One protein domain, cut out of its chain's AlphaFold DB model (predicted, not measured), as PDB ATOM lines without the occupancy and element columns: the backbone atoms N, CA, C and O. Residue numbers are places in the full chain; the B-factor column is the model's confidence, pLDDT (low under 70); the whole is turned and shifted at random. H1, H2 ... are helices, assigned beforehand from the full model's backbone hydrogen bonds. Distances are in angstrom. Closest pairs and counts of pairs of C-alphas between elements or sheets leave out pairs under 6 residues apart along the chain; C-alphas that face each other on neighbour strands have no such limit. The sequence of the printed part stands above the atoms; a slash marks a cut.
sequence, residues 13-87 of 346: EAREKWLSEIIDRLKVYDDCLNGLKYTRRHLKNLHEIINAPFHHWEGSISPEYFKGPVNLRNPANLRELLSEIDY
ATOM      1  N   GLU A  13     -23.728 -11.286 147.399       80.12
ATOM      2  CA  GLU A  13     -24.543 -11.666 146.240       80.12
ATOM      3  C   GLU A  13     -23.715 -11.697 144.955       80.12
ATOM      4  O   GLU A  13     -23.828 -12.626 144.158       80.12
ATOM      5  N   ALA A  14     -22.846 -10.700 144.762       78.31
ATOM      6  CA  ALA A  14     -21.922 -10.696 143.642       78.31
ATOM      7  C   ALA A  14     -20.972 -11.900 143.740       78.31
ATOM      8  O   ALA A  14     -20.876 -12.658 142.779       78.31
ATOM      9  N   ARG A  15     -20.350 -12.159 144.900       81.12
ATOM     10  CA  ARG A  15     -19.458 -13.323 145.091       81.12
ATOM     11  C   ARG A  15     -20.135 -14.642 144.724       81.12
ATOM     12  O   ARG A  15     -19.547 -15.449 144.011       81.12
ATOM     13  N   GLU A  16     -21.364 -14.854 145.194       84.56
ATOM     14  CA  GLU A  16     -22.140 -16.059 144.883       84.56
ATOM     15  C   GLU A  16     -22.423 -16.180 143.384       84.56
ATOM     16  O   GLU A  16     -22.272 -17.262 142.815       84.56
ATOM     17  N   LYS A  17     -22.766 -15.072 142.726       85.56
ATOM     18  CA  LYS A  17     -23.021 -15.027 141.284       85.56
ATOM     19  C   LYS A  17     -21.771 -15.361 140.462       85.56
ATOM     20  O   LYS A  17     -21.843 -16.191 139.561       85.56
ATOM     21  N   TRP A  18     -20.624 -14.777 140.813       86.75
ATOM     22  CA  TRP A  18     -19.336 -15.057 140.173       86.75
ATOM     23  C   TRP A  18     -18.911 -16.520 140.346       86.75
ATOM     24  O   TRP A  18     -18.556 -17.182 139.372       86.75
ATOM     25  N   LEU A  19     -18.986 -17.048 141.573       89.50
ATOM     26  CA  LEU A  19     -18.655 -18.448 141.841       89.50
ATOM     27  C   LEU A  19     -19.580 -19.407 141.095       89.50
ATOM     28  O   LEU A  19     -19.102 -20.392 140.539       89.50
ATOM     29  N   SER A  20     -20.879 -19.107 141.046       91.19
ATOM     30  CA  SER A  20     -21.854 -19.929 140.325       91.19
ATOM     31  C   SER A  20     -21.539 -19.980 138.831       91.19
ATOM     32  O   SER A  20     -21.503 -21.067 138.264       91.19
ATOM     33  N   GLU A  21     -21.206 -18.843 138.208       91.75
ATOM     34  CA  GLU A  21     -20.826 -18.808 136.789       91.75
ATOM     35  C   GLU A  21     -19.590 -19.678 136.498       91.75
ATOM     36  O   GLU A  21     -19.571 -20.438 135.525       91.75
ATOM     37  N   ILE A  22     -18.563 -19.599 137.354       92.81
ATOM     38  CA  ILE A  22     -17.346 -20.411 137.221       92.81
ATOM     39  C   ILE A  22     -17.684 -21.900 137.348       92.81
ATOM     40  O   ILE A  22     -17.293 -22.693 136.492       92.81
ATOM     41  N   ILE A  23     -18.430 -22.276 138.391       94.88
ATOM     42  CA  ILE A  23     -18.821 -23.666 138.658       94.88
ATOM     43  C   ILE A  23     -19.650 -24.229 137.502       94.88
ATOM     44  O   ILE A  23     -19.383 -25.336 137.038       94.88
ATOM     45  N   ASP A  24     -20.633 -23.481 137.010       94.69
ATOM     46  CA  ASP A  24     -21.497 -23.940 135.925       94.69
ATOM     47  C   ASP A  24     -20.710 -24.114 134.624       94.69
ATOM     48  O   ASP A  24     -20.896 -25.104 133.915       94.69
ATOM     49  N   ARG A  25     -19.746 -23.229 134.340       94.00
ATOM     50  CA  ARG A  25     -18.865 -23.394 133.178       94.00
ATOM     51  C   ARG A  25     -17.956 -24.614 133.300       94.00
ATOM     52  O   ARG A  25     -17.756 -25.309 132.306       94.00
ATOM     53  N   LEU A  26     -17.432 -24.890 134.495       95.44
ATOM     54  CA  LEU A  26     -16.631 -26.088 134.762       95.44
ATOM     55  C   LEU A  26     -17.450 -27.374 134.578       95.44
ATOM     56  O   LEU A  26     -16.967 -28.305 133.936       95.44
ATOM     57  N   LYS A  27     -18.711 -27.399 135.033       95.62
ATOM     58  CA  LYS A  27     -19.628 -28.531 134.801       95.62
ATOM     59  C   LYS A  27     -19.872 -28.770 133.314       95.62
ATOM     60  O   LYS A  27     -19.691 -29.884 132.835       95.62
ATOM     61  N   VAL A  28     -20.210 -27.717 132.563       94.19
ATOM     62  CA  VAL A  28     -20.443 -27.812 131.109       94.19
ATOM     63  C   VAL A  28     -19.178 -28.274 130.373       94.19
ATOM     64  O   VAL A  28     -19.258 -29.059 129.423       94.19
ATOM     65  N   TYR A  29     -18.005 -27.816 130.819       94.38
ATOM     66  CA  TYR A  29     -16.716 -28.286 130.322       94.38
ATOM     67  C   TYR A  29     -16.526 -29.792 130.565       94.38
ATOM     68  O   TYR A  29     -16.242 -30.523 129.613       94.38
ATOM     69  N   ASP A  30     -16.726 -30.274 131.795       94.06
ATOM     70  CA  ASP A  30     -16.520 -31.686 132.134       94.06
ATOM     71  C   ASP A  30     -17.559 -32.606 131.470       94.06
ATOM     72  O   ASP A  30     -17.211 -33.699 131.013       94.06
ATOM     73  N   ASP A  31     -18.803 -32.154 131.296       91.19
ATOM     74  CA  ASP A  31     -19.821 -32.863 130.511       91.19
ATOM     75  C   ASP A  31     -19.388 -33.024 129.047       91.19
ATOM     76  O   ASP A  31     -19.466 -34.117 128.472       91.19
ATOM     77  N   CYS A  32     -18.840 -31.963 128.443       90.06
ATOM     78  CA  CYS A  32     -18.295 -32.031 127.089       90.06
ATOM     79  C   CYS A  32     -17.058 -32.940 127.003       90.06
ATOM     80  O   CYS A  32     -16.921 -33.696 126.036       90.06
ATOM     81  N   LEU A  33     -16.175 -32.900 128.008       89.19
ATOM     82  CA  LEU A  33     -14.986 -33.750 128.107       89.19
ATOM     83  C   LEU A  33     -15.370 -35.234 128.199       89.19
ATOM     84  O   LEU A  33     -14.772 -36.077 127.526       89.19
ATOM     85  N   ASN A  34     -16.411 -35.556 128.967       85.56
ATOM     86  CA  ASN A  34     -16.976 -36.902 129.057       85.56
ATOM     87  C   ASN A  34     -17.608 -37.351 127.727       85.56
ATOM     88  O   ASN A  34     -17.449 -38.511 127.325       85.56
ATOM     89  N   GLY A  35     -18.260 -36.426 127.014       81.25
ATOM     90  CA  GLY A  35     -18.865 -36.642 125.696       81.25
ATOM     91  C   GLY A  35     -17.868 -36.857 124.547       81.25
ATOM     92  O   GLY A  35     -18.223 -37.469 123.534       81.25
ATOM     93  N   LEU A  36     -16.598 -36.444 124.694       75.44
ATOM     94  CA  LEU A  36     -15.553 -36.633 123.670       75.44
ATOM     95  C   LEU A  36     -15.313 -38.090 123.280       75.44
ATOM     96  O   LEU A  36     -14.839 -38.349 122.174       75.44
ATOM     97  N   LYS A  37     -15.654 -39.042 124.152       62.25
ATOM     98  CA  LYS A  37     -15.594 -40.471 123.821       62.25
ATOM     99  C   LYS A  37     -16.481 -40.837 122.621       62.25
ATOM    100  O   LYS A  37     -16.294 -41.912 122.063       62.25
ATOM    101  N   TYR A  38     -17.409 -39.960 122.222       58.44
ATOM    102  CA  TYR A  38     -18.493 -40.306 121.310       58.44
ATOM    103  C   TYR A  38     -18.555 -39.474 120.013       58.44
ATOM    104  O   TYR A  38     -19.026 -40.018 119.021       58.44
ATOM    105  N   THR A  39     -18.078 -38.214 119.929       71.62
ATOM    106  CA  THR A  39     -18.090 -37.435 118.652       71.62
ATOM    107  C   THR A  39     -17.120 -36.232 118.580       71.62
ATOM    108  O   THR A  39     -16.849 -35.569 119.579       71.62
ATOM    109  N   ARG A  40     -16.692 -35.847 117.358       69.38
ATOM    110  CA  ARG A  40     -15.851 -34.651 117.070       69.38
ATOM    111  C   ARG A  40     -16.500 -33.296 117.413       69.38
ATOM    112  O   ARG A  40     -15.775 -32.337 117.662       69.38
ATOM    113  N   ARG A  41     -17.837 -33.198 117.449       71.81
ATOM    114  CA  ARG A  41     -18.581 -31.958 117.779       71.81
ATOM    115  C   ARG A  41     -18.211 -31.407 119.163       71.81
ATOM    116  O   ARG A  41     -18.119 -30.197 119.338       71.81
ATOM    117  N   HIS A  42     -17.912 -32.294 120.108       76.62
ATOM    118  CA  HIS A  42     -17.530 -31.934 121.471       76.62
ATOM    119  C   HIS A  42     -16.173 -31.211 121.548       76.62
ATOM    120  O   HIS A  42     -16.002 -30.365 122.417       76.62
ATOM    121  N   LEU A  43     -15.233 -31.448 120.619       76.25
ATOM    122  CA  LEU A  43     -13.946 -30.730 120.601       76.25
ATOM    123  C   LEU A  43     -14.121 -29.235 120.311       76.25
ATOM    124  O   LEU A  43     -13.474 -28.406 120.948       76.25
ATOM    125  N   LYS A  44     -15.004 -28.891 119.365       78.44
ATOM    126  CA  LYS A  44     -15.312 -27.492 119.039       78.44
ATOM    127  C   LYS A  44     -15.976 -26.797 120.230       78.44
ATOM    128  O   LYS A  44     -15.528 -25.727 120.626       78.44
ATOM    129  N   ASN A  45     -16.955 -27.461 120.848       85.31
ATOM    130  CA  ASN A  45     -17.628 -26.951 122.042       85.31
ATOM    131  C   ASN A  45     -16.639 -26.720 123.196       85.31
ATOM    132  O   ASN A  45     -16.678 -25.671 123.824       85.31
ATOM    133  N   LEU A  46     -15.709 -27.650 123.448       86.62
ATOM    134  CA  LEU A  46     -14.679 -27.478 124.480       86.62
ATOM    135  C   LEU A  46     -13.797 -26.260 124.220       86.62
ATOM    136  O   LEU A  46     -13.522 -25.494 125.141       86.62
ATOM    137  N   HIS A  47     -13.365 -26.063 122.973       86.94
ATOM    138  CA  HIS A  47     -12.594 -24.881 122.614       86.94
ATOM    139  C   HIS A  47     -13.395 -23.601 122.886       86.94
ATOM    140  O   HIS A  47     -12.862 -22.662 123.471       86.94
ATOM    141  N   GLU A  48     -14.670 -23.552 122.509       89.75
ATOM    142  CA  GLU A  48     -15.534 -22.397 122.777       89.75
ATOM    143  C   GLU A  48     -15.696 -22.146 124.286       89.75
ATOM    144  O   GLU A  48     -15.444 -21.033 124.741       89.75
ATOM    145  N   ILE A  49     -15.993 -23.183 125.077       91.00
ATOM    146  CA  ILE A  49     -16.170 -23.091 126.536       91.00
ATOM    147  C   ILE A  49     -14.905 -22.573 127.231       91.00
ATOM    148  O   ILE A  49     -14.985 -21.701 128.097       91.00
ATOM    149  N   ILE A  50     -13.730 -23.093 126.861       90.50
ATOM    150  CA  ILE A  50     -12.468 -22.755 127.531       90.50
ATOM    151  C   ILE A  50     -12.017 -21.318 127.215       90.50
ATOM    152  O   ILE A  50     -11.409 -20.660 128.063       90.50
ATOM    153  N   ASN A  51     -12.304 -20.827 126.005       90.12
ATOM    154  CA  ASN A  51     -11.902 -19.486 125.569       90.12
ATOM    155  C   ASN A  51     -12.936 -18.398 125.905       90.12
ATOM    156  O   ASN A  51     -12.562 -17.224 125.959       90.12
ATOM    157  N   ALA A  52     -14.205 -18.757 126.129       89.62
ATOM    158  CA  ALA A  52     -15.267 -17.798 126.414       89.62
ATOM    159  C   ALA A  52     -14.986 -17.012 127.713       89.62
ATOM    160  O   ALA A  52     -14.789 -17.631 128.768       89.62
ATOM    161  N   PRO A  53     -14.981 -15.664 127.669       87.94
ATOM    162  CA  PRO A  53     -14.786 -14.842 128.858       87.94
ATOM    163  C   PRO A  53     -15.968 -14.978 129.825       87.94
ATOM    164  O   PRO A  53     -17.105 -15.207 129.403       87.94
ATOM    165  N   PHE A  54     -15.718 -14.863 131.128       85.31
ATOM    166  CA  PHE A  54     -16.793 -14.788 132.126       85.31
ATOM    167  C   PHE A  54     -17.561 -13.460 131.999       85.31
ATOM    168  O   PHE A  54     -16.969 -12.412 131.741       85.31
ATOM    169  N   HIS A  55     -18.889 -13.517 132.101       68.06
ATOM    170  CA  HIS A  55     -19.825 -12.448 131.745       68.06
ATOM    171  C   HIS A  55     -19.999 -11.403 132.846       68.06
ATOM    172  O   HIS A  55     -20.358 -10.267 132.552       68.06
ATOM    173  N   HIS A  56     -19.743 -11.743 134.110       62.16
ATOM    174  CA  HIS A  56     -19.967 -10.823 135.231       62.16
ATOM    175  C   HIS A  56     -18.837  -9.819 135.503       62.16
ATOM    176  O   HIS A  56     -18.836  -9.174 136.543       62.16
ATOM    177  N   TRP A  57     -17.960  -9.600 134.519       58.22
ATOM    178  CA  TRP A  57     -16.829  -8.665 134.544       58.22
ATOM    179  C   TRP A  57     -17.175  -7.182 134.768       58.22
ATOM    180  O   TRP A  57     -16.313  -6.386 135.138       58.22
ATOM    181  N   GLU A  58     -18.428  -6.787 134.566       51.19
ATOM    182  CA  GLU A  58     -18.837  -5.390 134.677       51.19
ATOM    183  C   GLU A  58     -19.046  -4.975 136.146       51.19
ATOM    184  O   GLU A  58     -20.121  -5.151 136.718       51.19
ATOM    185  N   GLY A  59     -18.017  -4.363 136.748       51.25
ATOM    186  CA  GLY A  59     -18.258  -3.259 137.688       51.25
ATOM    187  C   GLY A  59     -17.765  -3.368 139.133       51.25
ATOM    188  O   GLY A  59     -18.360  -2.724 139.993       51.25
ATOM    189  N   SER A  60     -16.712  -4.122 139.474       53.09
ATOM    190  CA  SER A  60     -16.167  -4.031 140.857       53.09
ATOM    191  C   SER A  60     -14.655  -4.181 141.018       53.09
ATOM    192  O   SER A  60     -14.138  -3.816 142.069       53.09
ATOM    193  N   ILE A  61     -13.942  -4.681 140.009       57.78
ATOM    194  CA  ILE A  61     -12.486  -4.858 140.034       57.78
ATOM    195  C   ILE A  61     -11.931  -4.098 138.826       57.78
ATOM    196  O   ILE A  61     -12.478  -4.232 137.730       57.78
ATOM    197  N   SER A  62     -10.912  -3.252 139.018       57.66
ATOM    198  CA  SER A  62     -10.370  -2.445 137.916       57.66
ATOM    199  C   SER A  62      -9.849  -3.372 136.804       57.66
ATOM    200  O   SER A  62      -9.031  -4.250 137.092       57.66
ATOM    201  N   PRO A  63     -10.271  -3.196 135.538       58.47
ATOM    202  CA  PRO A  63      -9.787  -3.996 134.410       58.47
ATOM    203  C   PRO A  63      -8.259  -3.981 134.242       58.47
ATOM    204  O   PRO A  63      -7.705  -4.858 133.588       58.47
ATOM    205  N   GLU A  64      -7.587  -2.996 134.841       63.56
ATOM    206  CA  GLU A  64      -6.141  -2.773 134.792       63.56
ATOM    207  C   GLU A  64      -5.314  -3.857 135.504       63.56
ATOM    208  O   GLU A  64      -4.132  -4.012 135.196       63.56
ATOM    209  N   TYR A  65      -5.911  -4.620 136.429       63.53
ATOM    210  CA  TYR A  65      -5.199  -5.675 137.161       63.53
ATOM    211  C   TYR A  65      -4.911  -6.905 136.289       63.53
ATOM    212  O   TYR A  65      -3.861  -7.534 136.407       63.53
ATOM    213  N   PHE A  66      -5.780  -7.192 135.319       68.44
ATOM    214  CA  PHE A  66      -5.721  -8.436 134.567       68.44
ATOM    215  C   PHE A  66      -5.073  -8.251 133.199       68.44
ATOM    216  O   PHE A  66      -5.471  -7.420 132.385       68.44
ATOM    217  N   LYS A  67      -4.119  -9.125 132.868       69.31
ATOM    218  CA  LYS A  67      -3.377  -9.083 131.593       69.31
ATOM    219  C   LYS A  67      -4.146  -9.696 130.408       69.31
ATOM    220  O   LYS A  67      -3.532 -10.255 129.501       69.31
ATOM    221  N   GLY A  68      -5.484  -9.674 130.427       78.25
ATOM    222  CA  GLY A  68      -6.336 -10.254 129.378       78.25
ATOM    223  C   GLY A  68      -7.706 -10.750 129.869       78.25
ATOM    224  O   GLY A  68      -8.071 -10.511 131.020       78.25
ATOM    225  N   PRO A  69      -8.471 -11.477 129.030       81.56
ATOM    226  CA  PRO A  69      -9.775 -12.004 129.421       81.56
ATOM    227  C   PRO A  69      -9.645 -13.040 130.542       81.56
ATOM    228  O   PRO A  69      -8.726 -13.866 130.535       81.56
ATOM    229  N   VAL A  70     -10.592 -13.030 131.481       86.75
ATOM    230  CA  VAL A  70     -10.734 -14.112 132.462       86.75
ATOM    231  C   VAL A  70     -11.559 -15.230 131.839       86.75
ATOM    232  O   VAL A  70     -12.731 -15.043 131.511       86.75
ATOM    233  N   ASN A  71     -10.938 -16.389 131.647       90.31
ATOM    234  CA  ASN A  71     -11.553 -17.597 131.102       90.31
ATOM    235  C   ASN A  71     -10.808 -18.839 131.618       90.31
ATOM    236  O   ASN A  71      -9.776 -18.730 132.282       90.31
ATOM    237  N   LEU A  72     -11.306 -20.036 131.301       91.19
ATOM    238  CA  LEU A  72     -10.674 -21.287 131.738       91.19
ATOM    239  C   LEU A  72      -9.320 -21.554 131.054       91.19
ATOM    240  O   LEU A  72      -8.535 -22.365 131.554       91.19
ATOM    241  N   ARG A  73      -9.036 -20.894 129.917       90.38
ATOM    242  CA  ARG A  73      -7.755 -20.996 129.195       90.38
ATOM    243  C   ARG A  73      -6.619 -20.273 129.901       90.38
ATOM    244  O   ARG A  73      -5.464 -20.644 129.694       90.38
ATOM    245  N   ASN A  74      -6.933 -19.237 130.672       88.88
ATOM    246  CA  ASN A  74      -5.956 -18.402 131.353       88.88
ATOM    247  C   ASN A  74      -6.038 -18.589 132.880       88.88
ATOM    248  O   ASN A  74      -6.682 -17.795 133.571       88.88
ATOM    249  N   PRO A  75      -5.362 -19.620 133.429       86.69
ATOM    250  CA  PRO A  75      -5.351 -19.898 134.860       86.69
ATOM    251  C   PRO A  75      -4.880 -18.732 135.723       86.69
ATOM    252  O   PRO A  75      -5.348 -18.610 136.847       86.69
ATOM    253  N   ALA A  76      -3.958 -17.902 135.225       86.44
ATOM    254  CA  ALA A  76      -3.415 -16.786 135.994       86.44
ATOM    255  C   ALA A  76      -4.513 -15.760 136.296       86.44
ATOM    256  O   ALA A  76      -4.794 -15.487 137.458       86.44
ATOM    257  N   ASN A  77      -5.214 -15.301 135.257       87.38
ATOM    258  CA  ASN A  77      -6.316 -14.355 135.419       87.38
ATOM    259  C   ASN A  77      -7.487 -14.969 136.204       87.38
ATOM    260  O   ASN A  77      -8.173 -14.269 136.940       87.38
ATOM    261  N   LEU A  78      -7.735 -16.276 136.061       88.19
ATOM    262  CA  LEU A  78      -8.781 -16.948 136.833       88.19
ATOM    263  C   LEU A  78      -8.436 -17.027 138.327       88.19
ATOM    264  O   LEU A  78      -9.308 -16.794 139.156       88.19
ATOM    265  N   ARG A  79      -7.182 -17.319 138.689       87.62
ATOM    266  CA  ARG A  79      -6.740 -17.311 140.093       87.62
ATOM    267  C   ARG A  79      -6.776 -15.916 140.700       87.62
ATOM    268  O   ARG A  79      -7.259 -15.765 141.816       87.62
ATOM    269  N   GLU A  80      -6.360 -14.908 139.941       85.00
ATOM    270  CA  GLU A  80      -6.464 -13.508 140.352       85.00
ATOM    271  C   GLU A  80      -7.925 -13.129 140.637       85.00
ATOM    272  O   GLU A  80      -8.234 -12.639 141.722       85.00
ATOM    273  N   LEU A  81      -8.857 -13.499 139.750       86.06
ATOM    274  CA  LEU A  81     -10.286 -13.277 139.975       86.06
ATOM    275  C   LEU A  81     -10.780 -13.989 141.242       86.06
ATOM    276  O   LEU A  81     -11.516 -13.405 142.033       86.06
ATOM    277  N   LEU A  82     -10.389 -15.250 141.445       88.69
ATOM    278  CA  LEU A  82     -10.763 -16.003 142.641       88.69
ATOM    279  C   LEU A  82     -10.256 -15.324 143.918       88.69
ATOM    280  O   LEU A  82     -11.010 -15.243 144.884       88.69
ATOM    281  N   SER A  83      -9.032 -14.788 143.901       85.12
ATOM    282  CA  SER A  83      -8.455 -14.073 145.042       85.12
ATOM    283  C   SER A  83      -9.203 -12.777 145.384       85.12
ATOM    284  O   SER A  83      -9.329 -12.442 146.562       85.12
ATOM    285  N   GLU A  84      -9.775 -12.106 144.379       82.44
ATOM    286  CA  GLU A  84     -10.629 -10.925 144.556       82.44
ATOM    287  C   GLU A  84     -12.029 -11.293 145.081       82.44
ATOM    288  O   GLU A  84     -12.594 -10.590 145.923       82.44
ATOM    289  N   ILE A  85     -12.589 -12.428 144.639       84.69
ATOM    290  CA  ILE A  85     -13.862 -12.962 145.158       84.69
ATOM    291  C   ILE A  85     -13.731 -13.299 146.649       84.69
ATOM    292  O   ILE A  85     -14.563 -12.892 147.471       84.69
ATOM    293  N   ASP A  86     -12.703 -14.068 147.001       85.12
ATOM    294  CA  ASP A  86     -12.318 -14.387 148.371       85.12
ATOM    295  C   ASP A  86     -10.859 -14.858 148.374       85.12
ATOM    296  O   ASP A  86     -10.514 -15.857 147.748       85.12
ATOM    297  N   TYR A  87     -10.017 -14.172 149.148       83.62
ATOM    298  CA  TYR A  87      -8.588 -14.462 149.314       83.62
ATOM    299  C   TYR A  87      -8.274 -15.926 149.685       83.62
ATOM    300  O   TYR A  87      -7.151 -16.401 149.522       83.62
TER     301      TYR A  87
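AT A GLANCE: This is residues 13 to 87 of the 346 residues of an uncharacterized protein of Saprospiraceae bacterium (UniProt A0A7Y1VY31). One long helix, H1, makes the length of an elongated domain; H2 folds back along its later part as a helical hairpin, and H3 sits near its first part. Between H2 and H3 a long loop, residues 52 to 74, swings out towards the end where H1 begins and returns. The printed part has 75 residues with three named helices, in the order H1, H2, H3, and no named strand; the class is all helix. It is only just compact, close to loose, with a radius of gyration of the C-alphas of 13.6 A, and spans 41 by 25 by 19 A.

HOW THE PARTS SIT: Start with H1, residues 13 to 35. With its residues 25 to 35 alone it touches H2, residues 41 to 51; look at the closest C-alphas, those of Cys 32 and His 42, 5.7 A apart. These two helices form a hairpin, running opposite ways at a shallow tilt of 28 degrees. H3, residues 75 to 85, is close to H1 but not clearly touching; their closest C-alphas, those of Arg 15 and Ile 85, are 5.6 A apart. H1 and H3 run opposite ways at a shallow tilt of 32 degrees, only just short of steep. H2 and H3 are apart. In H1, H2 and H3, every O i to N i+4 pair is within hydrogen-bond range.

IN THESE COORDINATES: Find C-alpha 13 at (-24.543, -11.666, 146.240); from there H1 runs 32.8 A to C-alpha 35. H2 begins at C-alpha 41, (-18.581, -31.958, 117.779), and covers 16.2 A. H3 covers 15.1 A and ends at C-alpha 85, (-13.862, -12.962, 145.158).

THE WHOLE: The C-alphas farthest apart, those of Tyr 38 and Ser 62, are 42.1 A apart. The printed part has no cut. The link from H1 to H2 is tight, with 5 residues; that from H2 to H3 is long, with 23. In the B-factor column the mean pLDDT of the printed part is 81.2; look for values under 70 at residues 37 to 38, residue 40 and residues 55 to 67.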